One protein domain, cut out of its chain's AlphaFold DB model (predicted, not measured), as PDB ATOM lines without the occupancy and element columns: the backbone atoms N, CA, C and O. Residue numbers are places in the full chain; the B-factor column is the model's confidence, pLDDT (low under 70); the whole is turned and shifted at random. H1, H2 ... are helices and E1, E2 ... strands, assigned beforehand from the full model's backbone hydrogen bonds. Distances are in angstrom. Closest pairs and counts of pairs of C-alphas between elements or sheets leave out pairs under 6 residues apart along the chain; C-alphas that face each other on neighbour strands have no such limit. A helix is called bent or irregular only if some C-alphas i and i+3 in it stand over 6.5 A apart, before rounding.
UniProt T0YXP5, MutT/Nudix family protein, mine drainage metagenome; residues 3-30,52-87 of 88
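This is residues 3 to 30 and 52 to 87 of the 88 residues of the protein "MutT/Nudix family protein" of mine drainage metagenome (UniProt T0YXP5). A long, narrow hairpin of two strands, E1 and E2, with the short strand E3 beside E1, makes a sheet along the longest axis, and a small helical hairpin, H1 and H2, is set off from it. The four-residue helix H3 lies between, on the sheet and on the side towards H2; few contacts join the two parts. The printed part has 64 residues with three named helices and three named strands, in the order E1, E2, H1, H2, E3, H3; the class is mixed, helices and strands. The sheet's order is E2, E1, E3, and it is mixed, with E2 antiparallel and E3 parallel to E1. The whole is only just compact, close to loose, with a radius of gyration of the C-alphas of 12.8 A and spans of 35 by 28 by 22 A.

Find C-alpha 3 at (177.683, 212.412, 140.429); there E1 begins, residues 3 to 12, 23.4 A long. After a short link comes E2, residues 19 to 27, 25.5 A long. Beyond the cut, look for H1 at residues 53 to 59, 10.4 A; it is irregular, with C-alphas 54 and 57 standing 7.4 A apart. A tight link leads to H2, residues 63 to 70, 10.4 A, which begins at C-alpha 63 at (172.583, 196.292, 159.702). E3 is residues 78 to 82, 12.3 A. H3, residues 83 to 86, follows directly and ends at C-alpha 86 at (178.290, 195.405, 151.828).

Begin with the hairpin of E1 and E2, antiparallel at 164 degrees, where N 10 and O 21 are 2.9 A apart and N 7 and O 23 are 2.8 A apart, both within hydrogen-bond range. On the other side of E1 is E3, parallel at 27 degrees, with N 80 and O 9 within hydrogen-bond range at 3.0 A. E2 and E3 are edge strands and apart. H3 is on the sheet at a height of 6.3 A, over none of its strands, but only just: two of its C-alphas fall on E3. The closest C-alphas of E1 and H3 are those of Leu 10 and Lys 83, 5.2 A. From H3 look to H2: they only just touch, with 3 pairs of C-alphas within 8 A, the closest being Phe 65 and Ile 86 at 5.6 A. H1 and H2 form a helical hairpin: they touch, closest at the C-alphas of Leu 56 and Gly 66, 6.1 A, at a shallow tilt of 31 degrees, opposite ways. Neither is on the sheet. In H2 every O i to N i+4 pair is within hydrogen-bond range; in H1 it is 0 of 3, with 3 of 4 O i to N i+3 pairs; H3 is too short for an O i to N i+4 pair.

The two C-alphas farthest apart are those of Glu 14 and Gly 30, 39.1 A. Residues 31 to 51 are not printed, and C-alphas 30 and 52 are 21.1 A apart across this cut. Of the links that are printed whole, none is long. The mean pLDDT of the printed part is 95.7, and no printed residue is under 70.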
ATOM      1  N   ILE A   3     176.898 213.434 139.735       94.44
ATOM      2  CA  ILE A   3     177.683 212.412 140.429       94.44
ATOM      3  C   ILE A   3     178.791 213.129 141.198       94.44
ATOM      4  O   ILE A   3     179.642 213.781 140.599       94.44
ATOM      5  N   SER A   4     178.755 213.002 142.520       94.62
ATOM      6  CA  SER A   4     179.796 213.499 143.419       94.62
ATOM      7  C   SER A   4     180.953 212.508 143.492       94.62
ATOM      8  O   SER A   4     182.126 212.871 143.412       94.62
ATOM      9  N   ARG A   5     180.617 211.216 143.629       95.75
ATOM     10  CA  ARG A   5     181.606 210.151 143.810       95.75
ATOM     11  C   ARG A   5     181.078 208.789 143.369       95.75
ATOM     12  O   ARG A   5     179.913 208.474 143.599       95.75
ATOM     13  N   LEU A   6     181.959 207.953 142.824       97.25
ATOM     14  CA  LEU A   6     181.756 206.505 142.772       97.25
ATOM     15  C   LEU A   6     181.958 205.924 144.179       97.25
ATOM     16  O   LEU A   6     183.029 206.089 144.762       97.25
ATOM     17  N   LEU A   7     180.942 205.262 144.731       97.25
ATOM     18  CA  LEU A   7     181.030 204.619 146.041       97.25
ATOM     19  C   LEU A   7     181.674 203.247 145.900       97.25
ATOM     20  O   LEU A   7     182.830 203.098 146.279       97.25
ATOM     21  N   TYR A   8     180.982 202.283 145.300       97.69
ATOM     22  CA  TYR A   8     181.503 200.929 145.122       97.69
ATOM     23  C   TYR A   8     181.104 200.341 143.779       97.69
ATOM     24  O   TYR A   8     180.059 200.684 143.219       97.69
ATOM     25  N   VAL A   9     181.945 199.424 143.307       97.75
ATOM     26  CA  VAL A   9     181.627 198.478 142.238       97.75
ATOM     27  C   VAL A   9     181.616 197.082 142.850       97.75
ATOM     28  O   VAL A   9     182.560 196.702 143.547       97.75
ATOM     29  N   LEU A  10     180.544 196.341 142.606       97.38
ATOM     30  CA  LEU A  10     180.316 194.991 143.111       97.38
ATOM     31  C   LEU A  10     179.872 194.088 141.964       97.38
ATOM     32  O   LEU A  10     179.245 194.566 141.013       97.38
ATOM     33  N   ASP A  11     180.130 192.795 142.076       97.50
ATOM     34  CA  ASP A  11     179.616 191.780 141.162       97.50
ATOM     35  C   ASP A  11     178.676 190.789 141.866       97.50
ATOM     36  O   ASP A  11     178.700 190.601 143.080       97.50
ATOM     37  N   LEU A  12     177.778 190.197 141.084       97.69
ATOM     38  CA  LEU A  12     176.938 189.067 141.470       97.69
ATOM     39  C   LEU A  12     176.982 188.068 140.302       97.69
ATOM     40  O   LEU A  12     176.076 188.059 139.457       97.69
ATOM     41  N   PRO A  13     178.105 187.340 140.152       97.19
ATOM     42  CA  PRO A  13     178.392 186.546 138.961       97.19
ATOM     43  C   PRO A  13     177.443 185.356 138.779       97.19
ATOM     44  O   PRO A  13     177.258 184.893 137.656       97.19
ATOM     45  N   GLU A  14     176.840 184.866 139.859       97.38
ATOM     46  CA  GLU A  14     175.890 183.755 139.869       97.38
ATOM     47  C   GLU A  14     174.459 184.157 139.486       97.38
ATOM     48  O   GLU A  14     173.616 183.285 139.269       97.38
ATOM     49  N   ALA A  15     174.163 185.458 139.383       97.38
ATOM     50  CA  ALA A  15     172.892 185.916 138.836       97.38
ATOM     51  C   ALA A  15     172.753 185.511 137.358       97.38
ATOM     52  O   ALA A  15     173.738 185.350 136.636       97.38
ATOM     53  N   VAL A  16     171.512 185.363 136.887       95.94
ATOM     54  CA  VAL A  16     171.221 185.027 135.488       95.94
ATOM     55  C   VAL A  16     170.330 186.116 134.885       95.94
ATOM     56  O   VAL A  16     169.130 186.132 135.165       95.94
ATOM     57  N   PRO A  17     170.879 187.024 134.052       96.25
ATOM     58  CA  PRO A  17     172.296 187.153 133.676       96.25
ATOM     59  C   PRO A  17     173.180 187.679 134.830       96.25
ATOM     60  O   PRO A  17     172.639 188.262 135.771       96.25
ATOM     61  N   PRO A  18     174.520 187.530 134.751       96.75
ATOM     62  CA  PRO A  18     175.438 188.098 135.737       96.75
ATOM     63  C   PRO A  18     175.237 189.606 135.897       96.75
ATOM     64  O   PRO A  18     175.045 190.321 134.909       96.75
ATOM     65  N   VAL A  19     175.297 190.096 137.136       97.62
ATOM     66  CA  VAL A  19     175.005 191.500 137.461       97.62
ATOM     67  C   VAL A  19     176.258 192.211 137.959       97.62
ATOM     68  O   VAL A  19     177.005 191.685 138.779       97.62
ATOM     69  N   VAL A  20     176.449 193.451 137.505       97.56
ATOM     70  CA  VAL A  20     177.381 194.411 138.110       97.56
ATOM     71  C   VAL A  20     176.557 195.487 138.804       97.56
ATOM     72  O   VAL A  20     175.704 196.120 138.182       97.56
ATOM     73  N   HIS A  21     176.806 195.697 140.094       96.75
ATOM     74  CA  HIS A  21     176.134 196.710 140.898       96.75
ATOM     75  C   HIS A  21     177.084 197.882 141.158       96.75
ATOM     76  O   HIS A  21     178.171 197.711 141.713       96.75
ATOM     77  N   ILE A  22     176.675 199.080 140.738       97.38
ATOM     78  CA  ILE A  22     177.473 200.304 140.844       97.38
ATOM     79  C   ILE A  22     176.698 201.315 141.680       97.38
ATOM     80  O   ILE A  22     175.569 201.670 141.345       97.38
ATOM     81  N   SER A  23     177.311 201.801 142.756       96.06
ATOM     82  CA  SER A  23     176.703 202.796 143.642       96.06
ATOM     83  C   SER A  23     177.408 204.143 143.514       96.06
ATOM     84  O   SER A  23     178.637 204.213 143.517       96.06
ATOM     85  N   PHE A  24     176.634 205.228 143.454       96.56
ATOM     86  CA  PHE A  24     177.138 206.599 143.367       96.56
ATOM     87  C   PHE A  24     176.603 207.454 144.509       96.56
ATOM     88  O   PHE A  24     175.445 207.326 144.904       96.56
ATOM     89  N   LEU A  25     177.432 208.381 144.979       95.75
ATOM     90  CA  LEU A  25     176.988 209.500 145.793       95.75
ATOM     91  C   LEU A  25     176.578 210.636 144.860       95.75
ATOM     92  O   LEU A  25     177.351 211.030 143.980       95.75
ATOM     93  N   LEU A  26     175.365 211.149 145.048       94.56
ATOM     94  CA  LEU A  26     174.779 212.170 144.191       94.56
ATOM     95  C   LEU A  26     174.595 213.479 144.951       94.56
ATOM     96  O   LEU A  26     174.039 213.487 146.046       94.56
ATOM     97  N   ASP A  27     174.961 214.581 144.303       93.31
ATOM     98  CA  ASP A  27     174.651 215.922 144.783       93.31
ATOM     99  C   ASP A  27     173.438 216.487 144.038       93.31
ATOM    100  O   ASP A  27     173.275 216.378 142.808       93.31
ATOM    101  N   ARG A  28     172.547 217.132 144.792       89.94
ATOM    102  CA  ARG A  28     171.399 217.832 144.220       89.94
ATOM    103  C   ARG A  28     171.846 219.190 143.687       89.94
ATOM    104  O   ARG A  28     172.190 220.080 144.447       89.94
ATOM    105  N   ILE A  29     171.740 219.361 142.373       90.44
ATOM    106  CA  ILE A  29     172.074 220.615 141.673       90.44
ATOM    107  C   ILE A  29     170.899 221.610 141.575       90.44
ATOM    108  O   ILE A  29     171.074 222.707 141.061       90.44
ATOM    109  N   GLY A  30     169.688 221.230 142.009       87.88
ATOM    110  CA  GLY A  30     168.482 222.069 141.933       87.88
ATOM    111  C   GLY A  30     167.172 221.273 141.818       87.88
ATOM    112  O   GLY A  30     167.135 220.076 142.114       87.88
ATOM    113  N   PRO A  52     165.532 208.845 157.475       96.31
ATOM    114  CA  PRO A  52     166.688 208.916 158.366       96.31
ATOM    115  C   PRO A  52     167.581 207.672 158.234       96.31
ATOM    116  O   PRO A  52     167.087 206.560 158.055       96.31
ATOM    117  N   ILE A  53     168.904 207.835 158.312       96.06
ATOM    118  CA  ILE A  53     169.856 206.726 158.087       96.06
ATOM    119  C   ILE A  53     169.647 205.609 159.124       96.06
ATOM    120  O   ILE A  53     169.728 204.425 158.802       96.06
ATOM    121  N   GLU A  54     169.326 205.986 160.355       96.00
ATOM    122  CA  GLU A  54     169.021 205.107 161.482       96.00
ATOM    123  C   GLU A  54     167.774 204.232 161.269       96.00
ATOM    124  O   GLU A  54     167.632 203.193 161.914       96.00
ATOM    125  N   GLU A  55     166.888 204.605 160.344       97.38
ATOM    126  CA  GLU A  55     165.664 203.858 160.047       97.38
ATOM    127  C   GLU A  55     165.840 202.849 158.905       97.38
ATOM    128  O   GLU A  55     164.955 202.027 158.689       97.38
ATOM    129  N   LEU A  56     166.979 202.834 158.197       96.19
ATOM    130  CA  LEU A  56     167.176 201.992 157.005       96.19
ATOM    131  C   LEU A  56     166.892 200.502 157.247       96.19
ATOM    132  O   LEU A  56     166.303 199.842 156.393       96.19
ATOM    133  N   VAL A  57     167.247 199.969 158.418       96.00
ATOM    134  CA  VAL A  57     166.991 198.557 158.749       96.00
ATOM    135  C   VAL A  57     165.491 198.240 158.765       96.00
ATOM    136  O   VAL A  57     165.072 197.172 158.322       96.00
ATOM    137  N   GLN A  58     164.654 199.196 159.175       96.50
ATOM    138  CA  GLN A  58     163.191 199.053 159.181       96.50
ATOM    139  C   GLN A  58     162.613 198.947 157.761       96.50
ATOM    140  O   GLN A  58     161.532 198.394 157.571       96.50
ATOM    141  N   TYR A  59     163.355 199.429 156.762       94.31
ATOM    142  CA  TYR A  59     163.019 199.347 155.341       94.31
ATOM    143  C   TYR A  59     163.646 198.129 154.637       94.31
ATOM    144  O   TYR A  59     163.594 198.034 153.412       94.31
ATOM    145  N   GLY A  60     164.216 197.181 155.392       95.38
ATOM    146  CA  GLY A  60     164.736 195.915 154.864       95.38
ATOM    147  C   GLY A  60     166.201 195.946 154.429       95.38
ATOM    148  O   GLY A  60     166.681 194.963 153.866       95.38
ATOM    149  N   PHE A  61     166.929 197.035 154.694       96.19
ATOM    150  CA  PHE A  61     168.385 197.037 154.554       96.19
ATOM    151  C   PHE A  61     169.037 196.251 155.700       96.19
ATOM    152  O   PHE A  61     168.524 196.213 156.817       96.19
ATOM    153  N   SER A  62     170.189 195.633 155.442       97.25
ATOM    154  CA  SER A  62     170.948 194.957 156.496       97.25
ATOM    155  C   SER A  62     171.561 195.958 157.483       97.25
ATOM    156  O   SER A  62     171.830 197.114 157.146       97.25
ATOM    157  N   GLU A  63     171.845 195.500 158.705       96.69
ATOM    158  CA  GLU A  63     172.583 196.292 159.702       96.69
ATOM    159  C   GLU A  63     173.989 196.671 159.214       96.69
ATOM    160  O   GLU A  63     174.478 197.770 159.492       96.69
ATOM    161  N   GLU A  64     174.625 195.778 158.449       96.19
ATOM    162  CA  GLU A  64     175.924 196.012 157.818       96.19
ATOM    163  C   GLU A  64     175.852 197.191 156.845       96.19
ATOM    164  O   GLU A  64     176.650 198.129 156.942       96.19
ATOM    165  N   PHE A  65     174.849 197.201 155.963       96.62
ATOM    166  CA  PHE A  65     174.650 198.302 155.031       96.62
ATOM    167  C   PHE A  65     174.288 199.601 155.760       96.62
ATOM    168  O   PHE A  65     174.856 200.651 155.463       96.62
ATOM    169  N   GLY A  66     173.402 199.547 156.761       97.06
ATOM    170  CA  GLY A  66     173.063 200.713 157.583       97.06
ATOM    171  C   GLY A  66     174.298 201.334 158.247       97.06
ATOM    172  O   GLY A  66     174.514 202.546 158.172       97.06
ATOM    173  N   SER A  67     175.173 200.496 158.808       96.38
ATOM    174  CA  SER A  67     176.441 200.924 159.409       96.38
ATOM    175  C   SER A  67     177.393 201.543 158.383       96.38
ATOM    176  O   SER A  67     178.044 202.549 158.671       96.38
ATOM    177  N   LEU A  68     177.465 200.977 157.176       96.00
ATOM    178  CA  LEU A  68     178.282 201.487 156.072       96.00
ATOM    179  C   LEU A  68     177.842 202.887 155.623       96.00
ATOM    180  O   LEU A  68     178.690 203.754 155.381       96.00
ATOM    181  N   VAL A  69     176.527 203.107 155.531       96.25
ATOM    182  CA  VAL A  69     175.930 204.406 155.188       96.25
ATOM    183  C   VAL A  69     176.210 205.425 156.293       96.25
ATOM    184  O   VAL A  69     176.679 206.523 155.994       96.25
ATOM    185  N   ALA A  70     176.006 205.057 157.562       96.50
ATOM    186  CA  ALA A  70     176.273 205.931 158.708       96.50
ATOM    187  C   ALA A  70     177.751 206.358 158.803       96.50
ATOM    188  O   ALA A  70     178.054 207.474 159.217       96.50
ATOM    189  N   GLN A  71     178.673 205.498 158.366       96.44
ATOM    190  CA  GLN A  71     180.108 205.792 158.299       96.44
ATOM    191  C   GLN A  71     180.521 206.598 157.054       96.44
ATOM    192  O   GLN A  71     181.701 206.907 156.888       96.44
ATOM    193  N   GLY A  72     179.585 206.935 156.163       95.44
ATOM    194  CA  GLY A  72     179.874 207.721 154.965       95.44
ATOM    195  C   GLY A  72     180.672 206.962 153.901       95.44
ATOM    196  O   GLY A  72     181.448 207.578 153.171       95.44
ATOM    197  N   PHE A  73     180.478 205.643 153.798       95.19
ATOM    198  CA  PHE A  73     181.091 204.777 152.782       95.19
ATOM    199  C   PHE A  73     182.642 204.786 152.778       95.19
ATOM    200  O   PHE A  73     183.275 205.235 151.812       95.19
ATOM    201  N   PRO A  74     183.289 204.258 153.835       95.06
ATOM    202  CA  PRO A  74     184.745 204.160 153.912       95.06
ATOM    203  C   PRO A  74     185.358 203.303 152.789       95.06
ATOM    204  O   PRO A  74     184.967 202.162 152.529       95.06
ATOM    205  N   GLY A  75     186.402 203.836 152.150       92.12
ATOM    206  CA  GLY A  75     187.049 203.187 151.003       92.12
ATOM    207  C   GLY A  75     186.267 203.342 149.695       92.12
ATOM    208  O   GLY A  75     186.363 202.478 148.826       92.12
ATOM    209  N   SER A  76     185.480 204.416 149.568       93.75
ATOM    210  CA  SER A  76     184.783 204.789 148.333       93.75
ATOM    211  C   SER A  76     185.718 204.828 147.117       93.75
ATOM    212  O   SER A  76     186.862 205.270 147.233       93.75
ATOM    213  N   GLY A  77     185.204 204.456 145.949       93.94
ATOM    214  CA  GLY A  77     185.927 204.365 144.680       93.94
ATOM    215  C   GLY A  77     186.544 202.990 144.422       93.94
ATOM    216  O   GLY A  77     187.274 202.831 143.447       93.94
ATOM    217  N   ALA A  78     186.271 202.004 145.281       94.25
ATOM    218  CA  ALA A  78     186.862 200.673 145.204       94.25
ATOM    219  C   ALA A  78     185.896 199.620 144.646       94.25
ATOM    220  O   ALA A  78     184.681 199.672 144.855       94.25
ATOM    221  N   TYR A  79     186.476 198.606 144.003       96.62
ATOM    222  CA  TYR A  79     185.823 197.318 143.820       96.62
ATOM    223  C   TYR A  79     185.804 196.567 145.155       96.62
ATOM    224  O   TYR A  79     186.829 196.488 145.836       96.62
ATOM    225  N   LYS A  80     184.640 196.045 145.541       95.00
ATOM    226  CA  LYS A  80     184.431 195.373 146.835       95.00
ATOM    227  C   LYS A  80     184.165 193.869 146.702       95.00
ATOM    228  O   LYS A  80     184.009 193.203 147.719       95.00
ATOM    229  N   GLY A  81     184.191 193.328 145.484       96.12
ATOM    230  CA  GLY A  81     183.880 191.924 145.240       96.12
ATOM    231  C   GLY A  81     182.382 191.679 145.176       96.12
ATOM    232  O   GLY A  81     181.620 192.522 144.698       96.12
ATOM    233  N   HIS A  82     181.993 190.533 145.719       97.19
ATOM    234  CA  HIS A  82     180.621 190.061 145.724       97.19
ATOM    235  C   HIS A  82     179.659 191.081 146.350       97.19
ATOM    236  O   HIS A  82     179.990 191.701 147.360       97.19
ATOM    237  N   LYS A  83     178.441 191.223 145.812       94.62
ATOM    238  CA  LYS A  83     177.407 192.165 146.293       94.62
ATOM    239  C   LYS A  83     177.155 192.087 147.807       94.62
ATOM    240  O   LYS A  83     177.005 193.123 148.456       94.62
ATOM    241  N   SER A  84     177.228 190.880 148.364       95.50
ATOM    242  CA  SER A  84     177.070 190.628 149.801       95.50
ATOM    243  C   SER A  84     178.163 191.242 150.680       95.50
ATOM    244  O   SER A  84     177.959 191.346 151.883       95.50
ATOM    245  N   ALA A  85     179.292 191.694 150.121       94.62
ATOM    246  CA  ALA A  85     180.394 192.323 150.860       94.62
ATOM    247  C   ALA A  85     180.041 193.686 151.485       94.62
ATOM    248  O   ALA A  85     180.873 194.291 152.157       94.62
ATOM    249  N   ILE A  86     178.846 194.205 151.197       93.31
ATOM    250  CA  ILE A  86     178.290 195.405 151.828       93.31
ATOM    251  C   ILE A  86     176.921 195.137 152.470       93.31
ATOM    252  O   ILE A  86     176.167 196.076 152.718       93.31
ATOM    253  N   GLY A  87     176.574 193.864 152.679       91.88
ATOM    254  CA  GLY A  87     175.290 193.450 153.233       91.88
ATOM    255  C   GLY A  87     174.088 193.648 152.297       91.88
ATOM    256  O   GLY A  87     172.984 193.874 152.796       91.88
TER     257      GLY A  87